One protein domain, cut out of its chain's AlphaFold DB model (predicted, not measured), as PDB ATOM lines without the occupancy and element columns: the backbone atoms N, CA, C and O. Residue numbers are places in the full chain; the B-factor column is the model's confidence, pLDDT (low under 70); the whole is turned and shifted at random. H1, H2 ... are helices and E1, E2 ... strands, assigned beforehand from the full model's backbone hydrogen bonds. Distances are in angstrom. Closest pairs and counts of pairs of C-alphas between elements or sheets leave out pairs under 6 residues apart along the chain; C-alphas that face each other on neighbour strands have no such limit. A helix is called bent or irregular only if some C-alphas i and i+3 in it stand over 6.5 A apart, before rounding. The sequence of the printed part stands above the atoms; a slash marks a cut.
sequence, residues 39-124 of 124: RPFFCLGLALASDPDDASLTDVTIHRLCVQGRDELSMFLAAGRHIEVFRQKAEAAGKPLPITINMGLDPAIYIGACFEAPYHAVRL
ATOM      1  N   ARG A  39       5.041   0.779 142.390       82.88
ATOM      2  CA  ARG A  39       3.929   0.379 141.522       82.88
ATOM      3  C   ARG A  39       2.711   0.042 142.383       82.88
ATOM      4  O   ARG A  39       2.898  -0.504 143.477       82.88
ATOM      5  N   PRO A  40       1.497   0.384 141.922       90.44
ATOM      6  CA  PRO A  40       0.280   0.137 142.675       90.44
ATOM      7  C   PRO A  40      -0.103  -1.348 142.641       90.44
ATOM      8  O   PRO A  40       0.254  -2.079 141.713       90.44
ATOM      9  N   PHE A  41      -0.832  -1.784 143.669       92.69
ATOM     10  CA  PHE A  41      -1.275  -3.168 143.819       92.69
ATOM     11  C   PHE A  41      -2.791  -3.287 143.972       92.69
ATOM     12  O   PHE A  41      -3.433  -2.458 144.618       92.69
ATOM     13  N   PHE A  42      -3.322  -4.404 143.478       94.69
ATOM     14  CA  PHE A  42      -4.585  -4.976 143.929       94.69
ATOM     15  C   PHE A  42      -4.281  -6.130 144.887       94.69
ATOM     16  O   PHE A  42      -3.527  -7.038 144.545       94.69
ATOM     17  N   CYS A  43      -4.817  -6.084 146.107       93.25
ATOM     18  CA  CYS A  43      -4.447  -7.036 147.166       93.25
ATOM     19  C   CYS A  43      -5.525  -8.075 147.488       93.25
ATOM     20  O   CYS A  43      -5.226  -9.050 148.168       93.25
ATOM     21  N   LEU A  44      -6.745  -7.877 146.988       95.12
ATOM     22  CA  LEU A  44      -7.879  -8.791 147.144       95.12
ATOM     23  C   LEU A  44      -8.385  -9.272 145.776       95.12
ATOM     24  O   LEU A  44      -9.588  -9.347 145.536       95.12
ATOM     25  N   GLY A  45      -7.455  -9.563 144.862       96.19
ATOM     26  CA  GLY A  45      -7.777 -10.166 143.575       96.19
ATOM     27  C   GLY A  45      -8.047 -11.655 143.754       96.19
ATOM     28  O   GLY A  45      -7.098 -12.426 143.895       96.19
ATOM     29  N   LEU A  46      -9.320 -12.056 143.774       96.69
ATOM     30  CA  LEU A  46      -9.695 -13.468 143.785       96.69
ATOM     31  C   LEU A  46      -9.571 -14.018 142.361       96.69
ATOM     32  O   LEU A  46     -10.426 -13.765 141.509       96.69
ATOM     33  N   ALA A  47      -8.482 -14.735 142.107       96.44
ATOM     34  CA  ALA A  47      -8.220 -15.376 140.834       96.44
ATOM     35  C   ALA A  47      -9.037 -16.663 140.722       96.44
ATOM     36  O   ALA A  47      -8.969 -17.495 141.622       96.44
ATOM     37  N   LEU A  48      -9.774 -16.820 139.625       94.94
ATOM     38  CA  LEU A  48     -10.407 -18.077 139.235       94.94
ATOM     39  C   LEU A  48      -9.732 -18.588 137.970       94.94
ATOM     40  O   LEU A  48      -9.599 -17.841 136.995       94.94
ATOM     41  N   ALA A  49      -9.334 -19.855 137.996       94.94
ATOM     42  CA  ALA A  49      -8.759 -20.558 136.860       94.94
ATOM     43  C   ALA A  49      -9.237 -22.011 136.843       94.94
ATOM     44  O   ALA A  49      -9.496 -22.593 137.897       94.94
ATOM     45  N   SER A  50      -9.295 -22.599 135.653       93.94
ATOM     46  CA  SER A  50      -9.622 -24.013 135.468       93.94
ATOM     47  C   SER A  50      -8.444 -24.760 134.854       93.94
ATOM     48  O   SER A  50      -7.596 -24.153 134.195       93.94
ATOM     49  N   ASP A  51      -8.381 -26.070 135.076       94.12
ATOM     50  CA  ASP A  51      -7.371 -26.919 134.455       94.12
ATOM     51  C   ASP A  51      -7.521 -26.859 132.921       94.12
ATOM     52  O   ASP A  51      -8.636 -27.003 132.408       94.12
ATOM     53  N   PRO A  52      -6.432 -26.620 132.166       94.94
ATOM     54  CA  PRO A  52      -6.501 -26.524 130.708       94.94
ATOM     55  C   PRO A  52      -6.898 -27.841 130.022       94.94
ATOM     56  O   PRO A  52      -7.337 -27.798 128.870       94.94
ATOM     57  N   ASP A  53      -6.755 -28.984 130.702       94.00
ATOM     58  CA  ASP A  53      -7.134 -30.303 130.188       94.00
ATOM     59  C   ASP A  53      -8.555 -30.713 130.619       94.00
ATOM     60  O   ASP A  53      -9.224 -31.465 129.908       94.00
ATOM     61  N   ASP A  54      -9.024 -30.224 131.775       92.00
ATOM     62  CA  ASP A  54     -10.339 -30.534 132.346       92.00
ATOM     63  C   ASP A  54     -10.974 -29.301 133.007       92.00
ATOM     64  O   ASP A  54     -10.740 -28.986 134.174       92.00
ATOM     65  N   ALA A  55     -11.865 -28.637 132.272       88.25
ATOM     66  CA  ALA A  55     -12.549 -27.436 132.745       88.25
ATOM     67  C   ALA A  55     -13.448 -27.662 133.981       88.25
ATOM     68  O   ALA A  55     -13.863 -26.690 134.613       88.25
ATOM     69  N   SER A  56     -13.765 -28.913 134.346       87.94
ATOM     70  CA  SER A  56     -14.506 -29.207 135.578       87.94
ATOM     71  C   SER A  56     -13.657 -29.002 136.838       87.94
ATOM     72  O   SER A  56     -14.198 -28.721 137.910       87.94
ATOM     73  N   LEU A  57     -12.328 -29.061 136.707       89.88
ATOM     74  CA  LEU A  57     -11.382 -28.769 137.774       89.88
ATOM     75  C   LEU A  57     -11.125 -27.265 137.808       89.88
ATOM     76  O   LEU A  57     -10.424 -26.720 136.962       89.88
ATOM     77  N   THR A  58     -11.707 -26.585 138.791       89.81
ATOM     78  CA  THR A  58     -11.575 -25.134 138.968       89.81
ATOM     79  C   THR A  58     -11.031 -24.819 140.353       89.81
ATOM     80  O   THR A  58     -11.441 -25.423 141.343       89.81
ATOM     81  N   ASP A  59     -10.125 -23.849 140.418       90.88
ATOM     82  CA  ASP A  59      -9.539 -23.341 141.654       90.88
ATOM     83  C   ASP A  59      -9.817 -21.846 141.797       90.88
ATOM     84  O   ASP A  59      -9.880 -21.109 140.806       90.88
ATOM     85  N   VAL A  60      -9.964 -21.404 143.047       92.12
ATOM     86  CA  VAL A  60     -10.044 -19.982 143.382       92.12
ATOM     87  C   VAL A  60      -9.118 -19.639 144.535       92.12
ATOM     88  O   VAL A  60      -9.150 -20.256 145.602       92.12
ATOM     89  N   THR A  61      -8.295 -18.618 144.331       92.69
ATOM     90  CA  THR A  61      -7.267 -18.205 145.288       92.69
ATOM     91  C   THR A  61      -7.081 -16.695 145.268       92.69
ATOM     92  O   THR A  61      -7.225 -16.038 144.241       92.69
ATOM     93  N   ILE A  62      -6.760 -16.108 146.420       94.94
ATOM     94  CA  ILE A  62      -6.522 -14.664 146.529       94.94
ATOM     95  C   ILE A  62      -5.053 -14.371 146.228       94.94
ATOM     96  O   ILE A  62      -4.159 -14.954 146.843       94.94
ATOM     97  N   HIS A  63      -4.801 -13.428 145.319       95.31
ATOM     98  CA  HIS A  63      -3.457 -12.999 144.954       95.31
ATOM     99  C   HIS A  63      -3.290 -11.484 145.026       95.31
ATOM    100  O   HIS A  63      -4.206 -10.699 144.774       95.31
ATOM    101  N   ARG A  64      -2.052 -11.079 145.327       93.62
ATOM    102  CA  ARG A  64      -1.591  -9.709 145.106       93.62
ATOM    103  C   ARG A  64      -1.162  -9.551 143.649       93.62
ATOM    104  O   ARG A  64      -0.376 -10.358 143.150       93.62
ATOM    105  N   LEU A  65      -1.638  -8.494 143.011       95.88
ATOM    106  CA  LEU A  65      -1.406  -8.189 141.603       95.88
ATOM    107  C   LEU A  65      -0.737  -6.823 141.516       95.88
ATOM    108  O   LEU A  65      -1.258  -5.853 142.061       95.88
ATOM    109  N   CYS A  66       0.425  -6.751 140.878       94.81
ATOM    110  CA  CYS A  66       1.161  -5.502 140.691       94.81
ATOM    111  C   CYS A  66       0.891  -4.962 139.289       94.81
ATOM    112  O   CYS A  66       1.122  -5.686 138.320       94.81
ATOM    113  N   VAL A  67       0.454  -3.708 139.170       94.31
ATOM    114  CA  VAL A  67       0.218  -3.082 137.862       94.31
ATOM    115  C   VAL A  67       1.552  -2.775 137.189       94.31
ATOM    116  O   VAL A  67       2.374  -2.039 137.745       94.31
ATOM    117  N   GLN A  68       1.786  -3.355 136.008       94.44
ATOM    118  CA  GLN A  68       3.046  -3.220 135.275       94.44
ATOM    119  C   GLN A  68       2.965  -2.229 134.108       94.44
ATOM    120  O   GLN A  68       3.944  -1.518 133.859       94.44
ATOM    121  N   GLY A  69       1.814  -2.162 133.436       93.88
ATOM    122  CA  GLY A  69       1.603  -1.381 132.216       93.88
ATOM    123  C   GLY A  69       0.134  -1.007 132.006       93.88
ATOM    124  O   GLY A  69      -0.641  -1.022 132.961       93.88
ATOM    125  N   ARG A  70      -0.227  -0.662 130.761       95.19
ATOM    126  CA  ARG A  70      -1.610  -0.312 130.380       95.19
ATOM    127  C   ARG A  70      -2.568  -1.500 130.508       95.19
ATOM    128  O   ARG A  70      -3.729  -1.306 130.816       95.19
ATOM    129  N   ASP A  71      -2.070  -2.712 130.296       96.56
ATOM    130  CA  ASP A  71      -2.826  -3.963 130.157       96.56
ATOM    131  C   ASP A  71      -2.104  -5.159 130.803       96.56
ATOM    132  O   ASP A  71      -2.518  -6.305 130.652       96.56
ATOM    133  N   GLU A  72      -1.045  -4.899 131.575       96.38
ATOM    134  CA  GLU A  72      -0.206  -5.934 132.177       96.38
ATOM    135  C   GLU A  72      -0.224  -5.884 133.708       96.38
ATOM    136  O   GLU A  72      -0.006  -4.841 134.340       96.38
ATOM    137  N   LEU A  73      -0.395  -7.063 134.309       96.38
ATOM    138  CA  LEU A  73      -0.279  -7.316 135.741       96.38
ATOM    139  C   LEU A  73       0.785  -8.386 135.984       96.38
ATOM    140  O   LEU A  73       0.878  -9.354 135.233       96.38
ATOM    141  N   SER A  74       1.540  -8.268 137.075       95.69
ATOM    142  CA  SER A  74       2.335  -9.392 137.577       95.69
ATOM    143  C   SER A  74       1.677 -10.031 138.791       95.69
ATOM    144  O   SER A  74       1.181  -9.351 139.694       95.69
ATOM    145  N   MET A  75       1.695 -11.360 138.807       95.62
ATOM    146  CA  MET A  75       1.046 -12.201 139.803       95.62
ATOM    147  C   MET A  75       2.058 -13.215 140.324       95.62
ATOM    148  O   MET A  75       2.755 -13.866 139.552       95.62
ATOM    149  N   PHE A  76       2.152 -13.339 141.646       94.69
ATOM    150  CA  PHE A  76       2.944 -14.396 142.267       94.69
ATOM    151  C   PHE A  76       2.059 -15.614 142.523       94.69
ATOM    152  O   PHE A  76       1.016 -15.492 143.172       94.69
ATOM    153  N   LEU A  77       2.515 -16.776 142.067       92.81
ATOM    154  CA  LEU A  77       1.874 -18.064 142.288       92.81
ATOM    155  C   LEU A  77       2.771 -18.896 143.202       92.81
ATOM    156  O   LEU A  77       3.939 -19.136 142.902       92.81
ATOM    157  N   ALA A  78       2.245 -19.283 144.363       89.00
ATOM    158  CA  ALA A  78       2.986 -20.128 145.286       89.00
ATOM    159  C   ALA A  78       3.089 -21.550 144.717       89.00
ATOM    160  O   ALA A  78       2.094 -22.105 144.246       89.00
ATOM    161  N   ALA A  79       4.284 -22.140 144.791       86.69
ATOM    162  CA  ALA A  79       4.521 -23.501 144.327       86.69
ATOM    163  C   ALA A  79       3.562 -24.494 145.010       86.69
ATOM    164  O   ALA A  79       3.321 -24.409 146.214       86.69
ATOM    165  N   GLY A  80       3.010 -25.425 144.228       81.44
ATOM    166  CA  GLY A  80       2.075 -26.447 144.708       81.44
ATOM    167  C   GLY A  80       0.606 -26.011 144.798       81.44
ATOM    168  O   GLY A  80      -0.244 -26.851 145.081       81.44
ATOM    169  N   ARG A  81       0.268 -24.740 144.530       85.69
ATOM    170  CA  ARG A  81      -1.135 -24.310 144.366       85.69
ATOM    171  C   ARG A  81      -1.721 -24.857 143.064       85.69
ATOM    172  O   ARG A  81      -1.004 -24.958 142.073       85.69
ATOM    173  N   HIS A  82      -3.023 -25.151 143.044       88.44
ATOM    174  CA  HIS A  82      -3.664 -25.738 141.862       88.44
ATOM    175  C   HIS A  82      -3.557 -24.808 140.647       88.44
ATOM    176  O   HIS A  82      -3.128 -25.247 139.586       88.44
ATOM    177  N   ILE A  83      -3.795 -23.504 140.828       91.25
ATOM    178  CA  ILE A  83      -3.602 -22.510 139.760       91.25
ATOM    179  C   ILE A  83      -2.174 -22.488 139.171       91.25
ATOM    180  O   ILE A  83      -2.013 -22.250 137.976       91.25
ATOM    181  N   GLU A  84      -1.133 -22.788 139.960       94.19
ATOM    182  CA  GLU A  84       0.238 -22.899 139.437       94.19
ATOM    183  C   GLU A  84       0.416 -24.173 138.605       94.19
ATOM    184  O   GLU A  84       1.068 -24.137 137.565       94.19
ATOM    185  N   VAL A  85      -0.212 -25.283 139.006       93.56
ATOM    186  CA  VAL A  85      -0.236 -26.518 138.206       93.56
ATOM    187  C   VAL A  85      -0.938 -26.275 136.867       93.56
ATOM    188  O   VAL A  85      -0.412 -26.655 135.821       93.56
ATOM    189  N   PHE A  86      -2.080 -25.580 136.874       95.12
ATOM    190  CA  PHE A  86      -2.805 -25.221 135.651       95.12
ATOM    191  C   PHE A  86      -1.947 -24.344 134.732       95.12
ATOM    192  O   PHE A  86      -1.881 -24.586 133.525       95.12
ATOM    193  N   ARG A  87      -1.226 -23.366 135.301       96.31
ATOM    194  CA  ARG A  87      -0.320 -22.492 134.544       96.31
ATOM    195  C   ARG A  87       0.826 -23.281 133.914       96.31
ATOM    196  O   ARG A  87       1.110 -23.077 132.739       96.31
ATOM    197  N   GLN A  88       1.460 -24.185 134.663       96.12
ATOM    198  CA  GLN A  88       2.558 -25.016 134.159       96.12
ATOM    199  C   GLN A  88       2.119 -25.912 132.999       96.12
ATOM    200  O   GLN A  88       2.835 -26.013 132.006       96.12
ATOM    201  N   LYS A  89       0.930 -26.518 133.089       95.81
ATOM    202  CA  LYS A  89       0.348 -27.303 131.990       95.81
ATOM    203  C   LYS A  89       0.122 -26.457 130.736       95.81
ATOM    204  O   LYS A  89       0.543 -26.850 129.649       95.81
ATOM    205  N   ALA A  90      -0.506 -25.288 130.885       97.06
ATOM    206  CA  ALA A  90      -0.768 -24.383 129.766       97.06
ATOM    207  C   ALA A  90       0.540 -23.906 129.107       97.06
ATOM    208  O   ALA A  90       0.682 -23.974 127.885       97.06
ATOM    209  N   GLU A  91       1.527 -23.514 129.917       97.06
ATOM    210  CA  GLU A  91       2.852 -23.091 129.457       97.06
ATOM    211  C   GLU A  91       3.596 -24.212 128.720       97.06
ATOM    212  O   GLU A  91       4.135 -23.976 127.641       97.06
ATOM    213  N   ALA A  92       3.570 -25.444 129.242       97.50
ATOM    214  CA  ALA A  92       4.165 -26.605 128.579       97.50
ATOM    215  C   ALA A  92       3.520 -26.902 127.212       97.50
ATOM    216  O   ALA A  92       4.185 -27.404 126.306       97.50
ATOM    217  N   ALA A  93       2.243 -26.552 127.043       97.12
ATOM    218  CA  ALA A  93       1.524 -26.639 125.775       97.12
ATOM    219  C   ALA A  93       1.712 -25.407 124.865       97.12
ATOM    220  O   ALA A  93       1.106 -25.350 123.792       97.12
ATOM    221  N   GLY A  94       2.508 -24.411 125.273       97.75
ATOM    222  CA  GLY A  94       2.709 -23.164 124.530       97.75
ATOM    223  C   GLY A  94       1.455 -22.289 124.447       97.75
ATOM    224  O   GLY A  94       1.297 -21.533 123.488       97.75
ATOM    225  N   LYS A  95       0.537 -22.414 125.413       97.38
ATOM    226  CA  LYS A  95      -0.744 -21.695 125.453       97.38
ATOM    227  C   LYS A  95      -0.843 -20.815 126.705       97.38
ATOM    228  O   LYS A  95      -0.288 -21.163 127.745       97.38
ATOM    229  N   PRO A  96      -1.571 -19.687 126.645       97.12
ATOM    230  CA  PRO A  96      -1.899 -18.930 127.847       97.12
ATOM    231  C   PRO A  96      -2.893 -19.705 128.724       97.12
ATOM    232  O   PRO A  96      -3.689 -20.495 128.215       97.12
ATOM    233  N   LEU A  97      -2.888 -19.429 130.032       97.25
ATOM    234  CA  LEU A  97      -3.942 -19.859 130.955       97.25
ATOM    235  C   LEU A  97      -4.977 -18.729 131.095       97.25
ATOM    236  O   LEU A  97      -4.633 -17.676 131.636       97.25
ATOM    237  N   PRO A  98      -6.230 -18.912 130.643       96.50
ATOM    238  CA  PRO A  98      -7.293 -17.949 130.899       96.50
ATOM    239  C   PRO A  98      -7.619 -17.888 132.395       96.50
ATOM    240  O   PRO A  98      -7.832 -18.921 133.029       96.50
ATOM    241  N   ILE A  99      -7.686 -16.679 132.949       96.62
ATOM    242  CA  ILE A  99      -8.060 -16.438 134.347       96.62
ATOM    243  C   ILE A  99      -9.053 -15.279 134.440       96.62
ATOM    244  O   ILE A  99      -9.088 -14.410 133.568       96.62
ATOM    245  N   THR A 100      -9.809 -15.223 135.534       97.38
ATOM    246  CA  THR A 100     -10.557 -14.016 135.926       97.38
ATOM    247  C   THR A 100     -10.042 -13.499 137.260       97.38
ATOM    248  O   THR A 100      -9.676 -14.290 138.125       97.38
ATOM    249  N   ILE A 101     -10.013 -12.176 137.433       97.56
ATOM    250  CA  ILE A 101      -9.684 -11.526 138.704       97.56
ATOM    251  C   ILE A 101     -10.945 -10.851 139.232       97.56
ATOM    252  O   ILE A 101     -11.413  -9.862 138.674       97.56
ATOM    253  N   ASN A 102     -11.474 -11.378 140.329       97.19
ATOM    254  CA  ASN A 102     -12.737 -10.948 140.910       97.19
ATOM    255  C   ASN A 102     -12.456 -10.085 142.148       97.19
ATOM    256  O   ASN A 102     -11.750 -10.509 143.068       97.19
ATOM    257  N   MET A 103     -12.974  -8.855 142.158       96.50
ATOM    258  CA  MET A 103     -12.761  -7.872 143.225       96.50
ATOM    259  C   MET A 103     -14.092  -7.243 143.645       96.50
ATOM    260  O   MET A 103     -14.940  -6.999 142.795       96.50
ATOM    261  N   GLY A 104     -14.267  -6.966 144.942       95.44
ATOM    262  CA  GLY A 104     -15.512  -6.383 145.470       95.44
ATOM    263  C   GLY A 104     -16.616  -7.414 145.734       95.44
ATOM    264  O   GLY A 104     -17.783  -7.156 145.465       95.44
ATOM    265  N   LEU A 105     -16.234  -8.595 146.225       96.00
ATOM    266  CA  LEU A 105     -17.133  -9.718 146.511       96.00
ATOM    267  C   LEU A 105     -17.733  -9.643 147.923       96.00
ATOM    268  O   LEU A 105     -17.226  -8.918 148.783       96.00
ATOM    269  N   ASP A 106     -18.766 -10.456 148.178       96.31
ATOM    270  CA  ASP A 106     -19.258 -10.721 149.536       96.31
ATOM    271  C   ASP A 106     -18.085 -11.171 150.437       96.31
ATOM    272  O   ASP A 106     -17.330 -12.072 150.050       96.31
ATOM    273  N   PRO A 107     -17.896 -10.583 151.633       95.62
ATOM    274  CA  PRO A 107     -16.850 -10.998 152.564       95.62
ATOM    275  C   PRO A 107     -16.789 -12.511 152.832       95.62
ATOM    276  O   PRO A 107     -15.692 -13.050 152.991       95.62
ATOM    277  N   ALA A 108     -17.929 -13.211 152.843       94.06
ATOM    278  CA  ALA A 108     -17.980 -14.658 153.039       94.06
ATOM    279  C   ALA A 108     -17.209 -15.425 151.951       94.06
ATOM    280  O   ALA A 108     -16.560 -16.426 152.251       94.06
ATOM    281  N   ILE A 109     -17.211 -14.919 150.712       93.56
ATOM    282  CA  ILE A 109     -16.474 -15.500 149.584       93.56
ATOM    283  C   ILE A 109     -14.969 -15.398 149.827       93.56
ATOM    284  O   ILE A 109     -14.251 -16.389 149.701       93.56
ATOM    285  N   TYR A 110     -14.480 -14.222 150.231       94.19
ATOM    286  CA  TYR A 110     -13.059 -14.044 150.531       94.19
ATOM    287  C   TYR A 110     -12.601 -14.927 151.691       94.19
ATOM    288  O   TYR A 110     -11.534 -15.537 151.619       94.19
ATOM    289  N   ILE A 111     -13.411 -15.026 152.746       93.00
ATOM    290  CA  ILE A 111     -13.102 -15.857 153.913       93.00
ATOM    291  C   ILE A 111     -13.083 -17.341 153.522       93.00
ATOM    292  O   ILE A 111     -12.120 -18.039 153.837       93.00
ATOM    293  N   GLY A 112     -14.097 -17.814 152.790       90.62
ATOM    294  CA  GLY A 112     -14.188 -19.203 152.330       90.62
ATOM    295  C   GLY A 112     -13.045 -19.601 151.393       90.62
ATOM    296  O   GLY A 112     -12.470 -20.680 151.538       90.62
ATOM    297  N   ALA A 113     -12.633 -18.697 150.501       89.69
ATOM    298  CA  ALA A 113     -11.536 -18.936 149.565       89.69
ATOM    299  C   ALA A 113     -10.164 -19.116 150.242       89.69
ATOM    300  O   ALA A 113      -9.253 -19.689 149.637       89.69
ATOM    301  N   CYS A 114      -9.996 -18.655 151.487       87.62
ATOM    302  CA  CYS A 114      -8.745 -18.798 152.238       87.62
ATOM    303  C   CYS A 114      -8.511 -20.218 152.780       87.62
ATOM    304  O   CYS A 114      -7.395 -20.521 153.204       87.62
ATOM    305  N   PHE A 115      -9.525 -21.087 152.786       81.56
ATOM    306  CA  PHE A 115      -9.378 -22.459 153.266       81.56
ATOM    307  C   PHE A 115      -8.668 -23.340 152.233       81.56
ATOM    308  O   PHE A 115      -9.035 -23.344 151.062       81.56
ATOM    309  N   GLU A 116      -7.681 -24.134 152.654       67.69
ATOM    310  CA  GLU A 116      -6.986 -25.078 151.771       67.69
ATOM    311  C   GLU A 116      -7.814 -26.346 151.542       67.69
ATOM    312  O   GLU A 116      -7.586 -27.388 152.154       67.69
ATOM    313  N   ALA A 117      -8.811 -26.246 150.666       64.25
ATOM    314  CA  ALA A 117      -9.633 -27.390 150.297       64.25
ATOM    315  C   ALA A 117      -8.829 -28.418 149.463       64.25
ATOM    316  O   ALA A 117      -7.988 -28.012 148.651       64.25
ATOM    317  N   PRO A 118      -9.079 -29.733 149.632       61.94
ATOM    318  CA  PRO A 118      -8.472 -30.773 148.802       61.94
ATOM    319  C   PRO A 118      -8.858 -30.615 147.322       61.94
ATOM    320  O   PRO A 118      -9.891 -30.033 147.005       61.94
ATOM    321  N   TYR A 119      -8.048 -31.193 146.428       53.66
ATOM    322  CA  TYR A 119      -8.062 -31.025 144.958       53.66
ATOM    323  C   TYR A 119      -9.428 -31.183 144.250       53.66
ATOM    324  O   TYR A 119      -9.577 -30.759 143.110       53.66
ATOM    325  N   HIS A 120     -10.419 -31.798 144.901       53.78
ATOM    326  CA  HIS A 120     -11.745 -32.088 144.340       53.78
ATOM    327  C   HIS A 120     -12.864 -31.168 144.854       53.78
ATOM    328  O   HIS A 120     -14.015 -31.334 144.462       53.78
ATOM    329  N   ALA A 121     -12.560 -30.235 145.759       50.66
ATOM    330  CA  ALA A 121     -13.549 -29.336 146.343       50.66
ATOM    331  C   ALA A 121     -13.409 -27.927 145.749       50.66
ATOM    332  O   ALA A 121     -12.452 -27.207 146.039       50.66
ATOM    333  N   VAL A 122     -14.387 -27.535 144.930       54.34
ATOM    334  CA  VAL A 122     -14.546 -26.155 144.448       54.34
ATOM    335  C   VAL A 122     -14.868 -25.260 145.649       54.34
ATOM    336  O   VAL A 122     -15.702 -25.619 146.480       54.34
ATOM    337  N   ARG A 123     -14.195 -24.109 145.778       57.75
ATOM    338  CA  ARG A 123     -14.346 -23.224 146.952       57.75
ATOM    339  C   ARG A 123     -15.504 -22.214 146.844       57.75
ATOM    340  O   ARG A 123     -15.559 -21.316 147.680       57.75
ATOM    341  N   LEU A 124     -16.401 -22.341 145.856       58.50
ATOM    342  CA  LEU A 124     -17.570 -21.470 145.619       58.50
ATOM    343  C   LEU A 124     -18.747 -22.218 144.985       58.50
ATOM    344  O   LEU A 124     -18.489 -23.140 144.179       58.50
TER     345      LEU A 124
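Overview. This is residues 39 to 124 of the 124 residues of the protein "3-polyprenyl-4-hydroxybenzoate carboxy-lyase" of Klebsiella pneumoniae (UniProt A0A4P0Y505). What shape do these atoms make? A strongly twisted antiparallel sheet of four strands is built on a long hairpin of two bent strands, E1 and E2, with the short strands E3 and E4 at its edges. One helix is over each face: H1 runs across the strands on one face, and H2 only just stands up from the other. Which parts come in which order? The printed part has 86 residues, with four named strands and two named helices along the chain as E1, E2, E3, H1, E4, H2; the class is mixed, and the sheet's order is E3, E2, E1, E4. How large is it? It is compact, with a radius of gyration of the C-alphas of 13.0 A, and its C-alphas span 34 by 33 by 19 A.

Arrangement. How is the sheet joined? E1, residues 41 to 50, and E2, residues 58 to 67, form an antiparallel hairpin, with N 47 and O 61 within hydrogen-bond range at 2.8 A. E2 and E3, residues 73 to 75, form another, with N 74 and O 66 at 2.9 A, and E1, E2 and E3 make a meander, each strand the antiparallel neighbour of the one before. E4, residues 99 to 102, is the antiparallel neighbour of E1, with N 48 and O 100 at 2.9 A. Where do the strands bend? E1 bends by 72 degrees at residue 44 and E2 by 65 degrees at residue 62. How do the helices stand? H1, residues 82 to 92, is on the sheet at a height of 10.1 A, over E1 and only just not over E2, on which 2 of its C-alphas fall; its closest C-alphas to E1 are those of Ile 83 and Ala 49, 6.2 A. H2, residues 107 to 113, is on the opposite face, over E2, and its line rises 40.2 degrees, only just standing up from the sheet; the closest C-alphas are those of Ala 113 and Thr 61, 6.1 A. In H1 and H2 every O i to N i+4 pair is within hydrogen-bond range.

Along the chain. Where does the first strand begin? C-alpha 41 of E1 is at (-1.275, -3.168, 143.819), and E1 is 24.0 A long. How long are the others? E2 is 25.0 A, H1 15.4 A and H2 10.0 A, while E3 has 3 residues and E4 has 4. Where does the last element end? C-alpha 113 of H2 is at (-11.536, -18.936, 149.565).

Size, cuts and confidence. How far does it reach? The two C-alphas farthest apart are those of Gly 94 and Pro 107, 36.3 A. Is it whole? The printed part has no cut, and no link is long. Where is confidence low? The mean pLDDT of the printed part is 89.9, and residues 116 to 124, up to the chain's last residue, are under 70.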